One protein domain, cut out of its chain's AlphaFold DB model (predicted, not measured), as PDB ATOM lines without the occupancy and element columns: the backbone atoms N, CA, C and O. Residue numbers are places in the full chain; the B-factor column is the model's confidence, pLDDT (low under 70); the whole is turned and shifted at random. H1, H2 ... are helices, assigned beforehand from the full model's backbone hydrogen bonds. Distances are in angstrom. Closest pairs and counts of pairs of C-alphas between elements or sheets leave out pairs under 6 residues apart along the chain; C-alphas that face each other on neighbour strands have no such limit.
ATOM      1  N   GLU A  57      48.196 -18.826  27.397       95.50
ATOM      2  CA  GLU A  57      48.374 -19.995  28.260       95.50
ATOM      3  C   GLU A  57      48.268 -19.641  29.742       95.50
ATOM      4  O   GLU A  57      47.634 -20.379  30.499       95.50
ATOM      5  N   ASP A  58      48.843 -18.512  30.156       96.62
ATOM      6  CA  ASP A  58      48.759 -18.046  31.542       96.62
ATOM      7  C   ASP A  58      47.324 -17.695  31.915       96.62
ATOM      8  O   ASP A  58      46.850 -18.106  32.975       96.62
ATOM      9  N   LEU A  59      46.585 -17.040  31.014       97.19
ATOM     10  CA  LEU A  59      45.166 -16.778  31.231       97.19
ATOM     11  C   LEU A  59      44.360 -18.078  31.362       97.19
ATOM     12  O   LEU A  59      43.519 -18.187  32.251       97.19
ATOM     13  N   LEU A  60      44.600 -19.077  30.508       97.75
ATOM     14  CA  LEU A  60      43.905 -20.367  30.599       97.75
ATOM     15  C   LEU A  60      44.192 -21.072  31.934       97.75
ATOM     16  O   LEU A  60      43.261 -21.577  32.568       97.75
ATOM     17  N   LYS A  61      45.450 -21.057  32.390       97.50
ATOM     18  CA  LYS A  61      45.847 -21.584  33.706       97.50
ATOM     19  C   LYS A  61      45.185 -20.806  34.842       97.50
ATOM     20  O   LYS A  61      44.716 -21.412  35.804       97.50
ATOM     21  N   GLU A  62      45.100 -19.483  34.728       97.56
ATOM     22  CA  GLU A  62      44.453 -18.633  35.725       97.56
ATOM     23  C   GLU A  62      42.942 -18.885  35.801       97.56
ATOM     24  O   GLU A  62      42.388 -18.940  36.899       97.56
ATOM     25  N   ILE A  63      42.272 -19.110  34.666       97.75
ATOM     26  CA  ILE A  63      40.854 -19.499  34.628       97.75
ATOM     27  C   ILE A  63      40.643 -20.809  35.393       97.75
ATOM     28  O   ILE A  63      39.746 -20.893  36.236       97.75
ATOM     29  N   ASP A  64      41.489 -21.813  35.152       97.25
ATOM     30  CA  ASP A  64      41.421 -23.095  35.861       97.25
ATOM     31  C   ASP A  64      41.703 -22.921  37.367       97.25
ATOM     32  O   ASP A  64      40.987 -23.466  38.219       97.25
ATOM     33  N   ARG A  65      42.687 -22.083  37.723       96.06
ATOM     34  CA  ARG A  65      42.994 -21.730  39.116       96.06
ATOM     35  C   ARG A  65      41.795 -21.068  39.792       96.06
ATOM     36  O   ARG A  65      41.375 -21.524  40.854       96.06
ATOM     37  N   ALA A  66      41.212 -20.036  39.186       95.12
ATOM     38  CA  ALA A  66      40.056 -19.314  39.711       95.12
ATOM     39  C   ALA A  66      38.831 -20.231  39.871       95.12
ATOM     40  O   ALA A  66      38.156 -20.198  40.905       95.12
ATOM     41  N   ALA A  67      38.573 -21.102  38.892       95.69
ATOM     42  CA  ALA A  67      37.473 -22.061  38.936       95.69
ATOM     43  C   ALA A  67      37.628 -23.087  40.076       95.69
ATOM     44  O   ALA A  67      36.636 -23.465  40.716       95.69
ATOM     45  N   SER A  68      38.866 -23.504  40.364       95.00
ATOM     46  CA  SER A  68      39.183 -24.514  41.382       95.00
ATOM     47  C   SER A  68      39.196 -24.000  42.829       95.00
ATOM     48  O   SER A  68      39.123 -24.819  43.747       95.00
ATOM     49  N   LEU A  69      39.213 -22.676  43.051       93.00
ATOM     50  CA  LEU A  69      39.184 -22.081  44.396       93.00
ATOM     51  C   LEU A  69      38.006 -22.614  45.213       93.00
ATOM     52  O   LEU A  69      36.865 -22.590  44.763       93.00
ATOM     53  N   LYS A  70      38.223 -23.083  46.438       91.69
ATOM     54  CA  LYS A  70      37.107 -23.513  47.290       91.69
ATOM     55  C   LYS A  70      36.523 -22.306  48.018       91.69
ATOM     56  O   LYS A  70      37.208 -21.310  48.232       91.69
ATOM     57  N   THR A  71      35.275 -22.406  48.476       88.88
ATOM     58  CA  THR A  71      34.648 -21.358  49.304       88.88
ATOM     59  C   THR A  71      35.513 -20.999  50.518       88.88
ATOM     60  O   THR A  71      35.651 -19.829  50.852       88.88
ATOM     61  N   GLY A  72      36.171 -21.988  51.138       88.75
ATOM     62  CA  GLY A  72      37.117 -21.745  52.232       88.75
ATOM     63  C   GLY A  72      38.337 -20.906  51.829       88.75
ATOM     64  O   GLY A  72      38.801 -20.101  52.630       88.75
ATOM     65  N   ASP A  73      38.829 -21.041  50.595       89.81
ATOM     66  CA  ASP A  73      39.958 -20.249  50.091       89.81
ATOM     67  C   ASP A  73      39.551 -18.797  49.831       89.81
ATOM     68  O   ASP A  73      40.328 -17.884  50.100       89.81
ATOM     69  N   LEU A  74      38.320 -18.575  49.356       89.88
ATOM     70  CA  LEU A  74      37.752 -17.234  49.194       89.88
ATOM     71  C   LEU A  74      37.558 -16.548  50.551       89.88
ATOM     72  O   LEU A  74      38.000 -15.416  50.730       89.88
ATOM     73  N   ARG A  75      37.016 -17.259  51.547       89.81
ATOM     74  CA  ARG A  75      36.846 -16.721  52.907       89.81
ATOM     75  C   ARG A  75      38.172 -16.338  53.560       89.81
ATOM     76  O   ARG A  75      38.267 -15.277  54.163       89.81
ATOM     77  N   LYS A  76      39.226 -17.146  53.387       89.56
ATOM     78  CA  LYS A  76      40.587 -16.803  53.855       89.56
ATOM     79  C   LYS A  76      41.138 -15.521  53.224       89.56
ATOM     80  O   LYS A  76      42.038 -14.911  53.788       89.56
ATOM     81  N   ARG A  77      40.615 -15.124  52.062       87.44
ATOM     82  CA  ARG A  77      40.944 -13.876  51.361       87.44
ATOM     83  C   ARG A  77      39.995 -12.726  51.725       87.44
ATOM     84  O   ARG A  77      40.050 -11.690  51.075       87.44
ATOM     85  N   GLY A  78      39.124 -12.904  52.723       87.56
ATOM     86  CA  GLY A  78      38.135 -11.906  53.139       87.56
ATOM     87  C   GLY A  78      36.931 -11.786  52.203       87.56
ATOM     88  O   GLY A  78      36.206 -10.802  52.269       87.56
ATOM     89  N   ILE A  79      36.721 -12.760  51.314       87.44
ATOM     90  CA  ILE A  79      35.628 -12.741  50.339       87.44
ATOM     91  C   ILE A  79      34.485 -13.608  50.859       87.44
ATOM     92  O   ILE A  79      34.574 -14.840  50.884       87.44
ATOM     93  N   GLU A  80      33.389 -12.955  51.232       86.44
ATOM     94  CA  GLU A  80      32.139 -13.602  51.618       86.44
ATOM     95  C   GLU A  80      31.142 -13.523  50.460       86.44
ATOM     96  O   GLU A  80      30.430 -12.541  50.284       86.44
ATOM     97  N   ALA A  81      31.126 -14.564  49.627       83.25
ATOM     98  CA  ALA A  81      30.163 -14.704  48.540       83.25
ATOM     99  C   ALA A  81      29.154 -15.806  48.878       83.25
ATOM    100  O   ALA A  81      29.546 -16.962  49.073       83.25
ATOM    101  N   GLU A  82      27.866 -15.455  48.908       81.69
ATOM    102  CA  GLU A  82      26.766 -16.414  49.078       81.69
ATOM    103  C   GLU A  82      26.741 -17.425  47.924       81.69
ATOM    104  O   GLU A  82      26.730 -18.635  48.152       81.69
ATOM    105  N   ASP A  83      26.862 -16.931  46.687       91.25
ATOM    106  CA  ASP A  83      27.066 -17.749  45.492       91.25
ATOM    107  C   ASP A  83      28.531 -17.689  45.029       91.25
ATOM    108  O   ASP A  83      28.960 -16.839  44.242       91.25
ATOM    109  N   THR A  84      29.315 -18.644  45.532       92.31
ATOM    110  CA  THR A  84      30.727 -18.812  45.172       92.31
ATOM    111  C   THR A  84      30.924 -19.117  43.680       92.31
ATOM    112  O   THR A  84      31.933 -18.709  43.103       92.31
ATOM    113  N   GLU A  85      30.009 -19.848  43.037       93.75
ATOM    114  CA  GLU A  85      30.154 -20.217  41.626       93.75
ATOM    115  C   GLU A  85      29.929 -18.992  40.728       93.75
ATOM    116  O   GLU A  85      30.780 -18.686  39.887       93.75
ATOM    117  N   THR A  86      28.870 -18.217  40.967       94.12
ATOM    118  CA  THR A  86      28.635 -16.954  40.248       94.12
ATOM    119  C   THR A  86      29.765 -15.952  40.475       94.12
ATOM    120  O   THR A  86      30.246 -15.347  39.515       94.12
ATOM    121  N   PHE A  87      30.268 -15.827  41.707       94.94
ATOM    122  CA  PHE A  87      31.400 -14.949  42.009       94.94
ATOM    123  C   PHE A  87      32.648 -15.289  41.175       94.94
ATOM    124  O   PHE A  87      33.253 -14.408  40.560       94.94
ATOM    125  N   LYS A  88      33.012 -16.577  41.084       95.75
ATOM    126  CA  LYS A  88      34.137 -17.024  40.245       95.75
ATOM    127  C   LYS A  88      33.910 -16.729  38.770       95.75
ATOM    128  O   LYS A  88      34.839 -16.306  38.089       95.75
ATOM    129  N   LEU A  89      32.694 -16.954  38.267       96.88
ATOM    130  CA  LEU A  89      32.362 -16.690  36.866       96.88
ATOM    131  C   LEU A  89      32.465 -15.200  36.535       96.88
ATOM    132  O   LEU A  89      32.951 -14.858  35.460       96.88
ATOM    133  N   ASN A  90      32.076 -14.324  37.461       96.56
ATOM    134  CA  ASN A  90      32.234 -12.880  37.305       96.56
ATOM    135  C   ASN A  90      33.713 -12.479  37.294       96.56
ATOM    136  O   ASN A  90      34.132 -11.732  36.412       96.56
ATOM    137  N   HIS A  91      34.523 -13.032  38.202       96.44
ATOM    138  CA  HIS A  91      35.967 -12.797  38.192       96.44
ATOM    139  C   HIS A  91      36.611 -13.252  36.872       96.44
ATOM    140  O   HIS A  91      37.346 -12.495  36.247       96.44
ATOM    141  N   ILE A  92      36.285 -14.459  36.403       97.94
ATOM    142  CA  ILE A  92      36.787 -14.993  35.131       97.94
ATOM    143  C   ILE A  92      36.335 -14.133  33.947       97.94
ATOM    144  O   ILE A  92      37.115 -13.887  33.031       97.94
ATOM    145  N   SER A  93      35.102 -13.624  33.970       98.00
ATOM    146  CA  SER A  93      34.626 -12.698  32.942       98.00
ATOM    147  C   SER A  93      35.467 -11.421  32.888       98.00
ATOM    148  O   SER A  93      35.780 -10.960  31.791       98.00
ATOM    149  N   LEU A  94      35.853 -10.868  34.044       97.75
ATOM    150  CA  LEU A  94      36.732  -9.696  34.119       97.75
ATOM    151  C   LEU A  94      38.146 -10.014  33.628       97.75
ATOM    152  O   LEU A  94      38.688  -9.238  32.849       97.75
ATOM    153  N   LEU A  95      38.713 -11.170  33.995       97.62
ATOM    154  CA  LEU A  95      40.014 -11.613  33.473       97.62
ATOM    155  C   LEU A  95      40.014 -11.662  31.939       97.62
ATOM    156  O   LEU A  95      40.904 -11.113  31.300       97.62
ATOM    157  N   VAL A  96      38.993 -12.284  31.342       97.62
ATOM    158  CA  VAL A  96      38.867 -12.400  29.881       97.62
ATOM    159  C   VAL A  96      38.651 -11.034  29.223       97.62
ATOM    160  O   VAL A  96      39.187 -10.785  28.143       97.62
ATOM    161  N   TYR A  97      37.875 -10.147  29.852       96.62
ATOM    162  CA  TYR A  97      37.658  -8.785  29.360       96.62
ATOM    163  C   TYR A  97      38.960  -7.972  29.347       96.62
ATOM    164  O   TYR A  97      39.344  -7.467  28.292       96.62
ATOM    165  N   HIS A  98      39.670  -7.919  30.476       96.25
ATOM    166  CA  HIS A  98      40.925  -7.173  30.599       96.25
ATOM    167  C   HIS A  98      42.038  -7.778  29.746       96.25
ATOM    168  O   HIS A  98      42.849  -7.050  29.187       96.25
ATOM    169  N   TYR A  99      42.055  -9.101  29.561       96.94
ATOM    170  CA  TYR A  99      43.035  -9.728  28.678       96.94
ATOM    171  C   TYR A  99      42.811  -9.329  27.225       96.94
ATOM    172  O   TYR A  99      43.760  -9.037  26.504       96.94
ATOM    173  N   ARG A 100      41.549  -9.249  26.791       96.25
ATOM    174  CA  ARG A 100      41.225  -8.738  25.458       96.25
ATOM    175  C   ARG A 100      41.710  -7.298  25.286       96.25
ATOM    176  O   ARG A 100      42.219  -6.984  24.218       96.25
ATOM    177  N   LEU A 101      41.582  -6.450  26.307       95.50
ATOM    178  CA  LEU A 101      42.138  -5.096  26.279       95.50
ATOM    179  C   LEU A 101      43.670  -5.123  26.149       95.50
ATOM    180  O   LEU A 101      44.201  -4.477  25.253       95.50
ATOM    181  N   LEU A 102      44.366  -5.958  26.932       95.88
ATOM    182  CA  LEU A 102      45.817  -6.149  26.793       95.88
ATOM    183  C   LEU A 102      46.220  -6.577  25.380       95.88
ATOM    184  O   LEU A 102      47.207  -6.073  24.855       95.88
ATOM    185  N   LEU A 103      45.466  -7.474  24.737       96.25
ATOM    186  CA  LEU A 103      45.746  -7.873  23.357       96.25
ATOM    187  C   LEU A 103      45.633  -6.708  22.374       96.25
ATOM    188  O   LEU A 103      46.467  -6.609  21.480       96.25
ATOM    189  N   ARG A 104      44.628  -5.841  22.533       96.69
ATOM    190  CA  ARG A 104      44.449  -4.655  21.682       96.69
ATOM    191  C   ARG A 104      45.607  -3.671  21.865       96.69
ATOM    192  O   ARG A 104      46.212  -3.249  20.887       96.69
ATOM    193  N   LEU A 105      45.996  -3.412  23.116       95.88
ATOM    194  CA  LEU A 105      47.144  -2.561  23.455       95.88
ATOM    195  C   LEU A 105      48.459  -3.115  22.887       95.88
ATOM    196  O   LEU A 105      49.243  -2.383  22.291       95.88
ATOM    197  N   ARG A 106      48.685  -4.430  23.004       96.06
ATOM    198  CA  ARG A 106      49.857  -5.118  22.430       96.06
ATOM    199  C   ARG A 106      49.859  -5.121  20.901       96.06
ATOM    200  O   ARG A 106      50.910  -5.319  20.307       96.06
ATOM    201  N   LYS A 107      48.708  -4.928  20.255       95.19
ATOM    202  CA  LYS A 107      48.592  -4.761  18.798       95.19
ATOM    203  C   LYS A 107      48.715  -3.306  18.350       95.19
ATOM    204  O   LYS A 107      48.546  -3.045  17.164       95.19
ATOM    205  N   ASP A 108      49.006  -2.391  19.277       92.94
ATOM    206  CA  ASP A 108      49.040  -0.949  19.034       92.94
ATOM    207  C   ASP A 108      47.734  -0.417  18.430       92.94
ATOM    208  O   ASP A 108      47.759   0.499  17.614       92.94
ATOM    209  N   GLU A 109      46.586  -0.990  18.816       95.44
ATOM    210  CA  GLU A 109      45.282  -0.440  18.435       95.44
ATOM    211  C   GLU A 109      45.120   0.951  19.079       95.44
ATOM    212  O   GLU A 109      45.043   1.019  20.312       95.44
ATOM    213  N   PRO A 110      45.069   2.052  18.298       92.56
ATOM    214  CA  PRO A 110      45.030   3.408  18.850       92.56
ATOM    215  C   PRO A 110      43.843   3.621  19.787       92.56
ATOM    216  O   PRO A 110      44.009   4.124  20.891       92.56
ATOM    217  N   GLU A 111      42.670   3.105  19.419       94.50
ATOM    218  CA  GLU A 111      41.442   3.268  20.196       94.50
ATOM    219  C   GLU A 111      41.512   2.577  21.566       94.50
ATOM    220  O   GLU A 111      40.766   2.923  22.477       94.50
ATOM    221  N   ALA A 112      42.364   1.558  21.725       94.12
ATOM    222  CA  ALA A 112      42.579   0.922  23.025       94.12
ATOM    223  C   ALA A 112      43.478   1.771  23.929       94.12
ATOM    224  O   ALA A 112      43.285   1.779  25.142       94.12
ATOM    225  N   TRP A 113      44.455   2.467  23.343       93.62
ATOM    226  CA  TRP A 113      45.294   3.415  24.068       93.62
ATOM    227  C   TRP A 113      44.508   4.662  24.461       93.62
ATOM    228  O   TRP A 113      44.637   5.088  25.602       93.62
ATOM    229  N   ASP A 114      43.638   5.169  23.585       92.69
ATOM    230  CA  ASP A 114      42.725   6.273  23.908       92.69
ATOM    231  C   ASP A 114      41.818   5.908  25.097       92.69
ATOM    232  O   ASP A 114      41.752   6.657  26.065       92.69
ATOM    233  N   GLU A 115      41.216   4.708  25.096       90.00
ATOM    234  CA  GLU A 115      40.392   4.200  26.211       90.00
ATOM    235  C   GLU A 115      41.168   4.159  27.542       90.00
ATOM    236  O   GLU A 115      40.623   4.488  28.592       90.00
ATOM    237  N   ILE A 116      42.444   3.756  27.520       90.06
ATOM    238  CA  ILE A 116      43.289   3.738  28.722       90.06
ATOM    239  C   ILE A 116      43.682   5.151  29.155       90.06
ATOM    240  O   ILE A 116      43.632   5.442  30.346       90.06
ATOM    241  N   ASN A 117      44.072   6.013  28.221       87.56
ATOM    242  CA  ASN A 117      44.485   7.377  28.526       87.56
ATOM    243  C   ASN A 117      43.311   8.175  29.099       87.56
ATOM    244  O   ASN A 117      43.458   8.754  30.163       87.56
ATOM    245  N   GLU A 118      42.118   8.103  28.502       87.88
ATOM    246  CA  GLU A 118      40.917   8.758  29.041       87.88
ATOM    247  C   GLU A 118      40.606   8.324  30.483       87.88
ATOM    248  O   GLU A 118      40.208   9.139  31.308       87.88
ATOM    249  N   LEU A 119      40.819   7.048  30.820       84.44
ATOM    250  CA  LEU A 119      40.570   6.536  32.170       84.44
ATOM    251  C   LEU A 119      41.604   6.983  33.216       84.44
ATOM    252  O   LEU A 119      41.309   6.878  34.405       84.44
ATOM    253  N   TYR A 120      42.803   7.406  32.801       80.25
ATOM    254  CA  TYR A 120      43.943   7.680  33.693       80.25
ATOM    255  C   TYR A 120      44.535   9.098  33.548       80.25
ATOM    256  O   TYR A 120      45.386   9.470  34.350       80.25
ATOM    257  N   GLU A 121      44.115   9.894  32.559       70.81
ATOM    258  CA  GLU A 121      44.485  11.311  32.386       70.81
ATOM    259  C   GLU A 121      43.550  12.272  33.145       70.81
ATOM    260  O   GLU A 121      43.897  13.438  33.318       70.81
ATOM    261  N   ASP A 122      42.394  11.794  33.622       58.50
ATOM    262  CA  ASP A 122      41.397  12.582  34.373       58.50
ATOM    263  C   ASP A 122      41.694  12.705  35.896       58.50
ATOM    264  O   ASP A 122      40.851  13.224  36.636       58.50
ATOM    265  N   ASP A 123      42.876  12.268  36.368       52.59
ATOM    266  CA  ASP A 123      43.351  12.368  37.771       52.59
ATOM    267  C   ASP A 123      44.364  13.513  38.014       52.59
ATOM    268  O   ASP A 123      45.378  13.617  37.282       52.59
TER     269      ASP A 123
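AT A GLANCE: This is residues 57 to 123 of the 123 residues of an uncharacterized protein of bacterium (UniProt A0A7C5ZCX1). A long helix, H3, makes the length of the model; H1 packs side by side on its first half, and at its other end H4 turns away to make a corner, on the side of H3 away from H1. The short helix H2 sits in the turn between H1 and H3, near the beginning of H3, while residues 117 to 123, at the far end of H4, stick out. The printed part has 67 residues with four named helices, in the order H1, H2, H3, H4, and no named strand; its class is all helix. It is loose, with a radius of gyration of the C-alphas of 15.4 A, and flat, spanning 42 by 31 by 17 A.

IN THESE COORDINATES: The printed part begins with H1, residues 57 to 68, which runs 16.6 A from C-alpha 57 at (48.374, -19.995, 28.260) to C-alpha 68. H2 is residues 71 to 76 and measures 8.8 A from first to last C-alpha. H3, residues 84 to 106, is the longest helix, with 23 residues; it runs 32.7 A from C-alpha 84 at (30.727, -18.812, 45.172) to C-alpha 106 at (49.857, -5.118, 22.430). H4, residues 110 to 121, runs 15.7 A and ends with C-alpha 121 at (44.485, 11.311, 32.386).

HOW THE PARTS SIT: H1 and H3 touch, with the C-alphas of Ile 63 and Ile 92 the closest, 6.1 A apart. They stand at a shallow tilt of 12 degrees and run opposite ways. H2 is close to H3 but not clearly touching; their closest C-alphas, of Thr 71 and Thr 84, are 6.2 A apart. The lines of H2 and H3 are only just about perpendicular, at 72 degrees. At the other end of H3, its residues 101 to 105 alone touch residues 112 to 113 of H4, the closest C-alphas being those of Leu 105 and Ala 112, 5.8 A apart. H3 and H4 stand at a steep tilt of 66 degrees and run opposite ways. H4 is apart from H1 and from H2, and H1 is apart from H2. In H1, H2, H3 and H4 every O i to N i+4 pair is within hydrogen-bond range.

THE WHOLE: The two C-alphas farthest apart are those of Gly 72 and Pro 110, at 42.5 A. The printed part runs from residue 57 to residue 123, the chain's last, and has no cut. The links from H1 to H2 and from H3 to H4 are tight, and the 7 residues between H2 and H3 form a short link. Residues 117 to 123, of which 117 to 121 belong to H4, stand free. The mean pLDDT of the printed part is 91.8, and residues 122 to 123 are under 70.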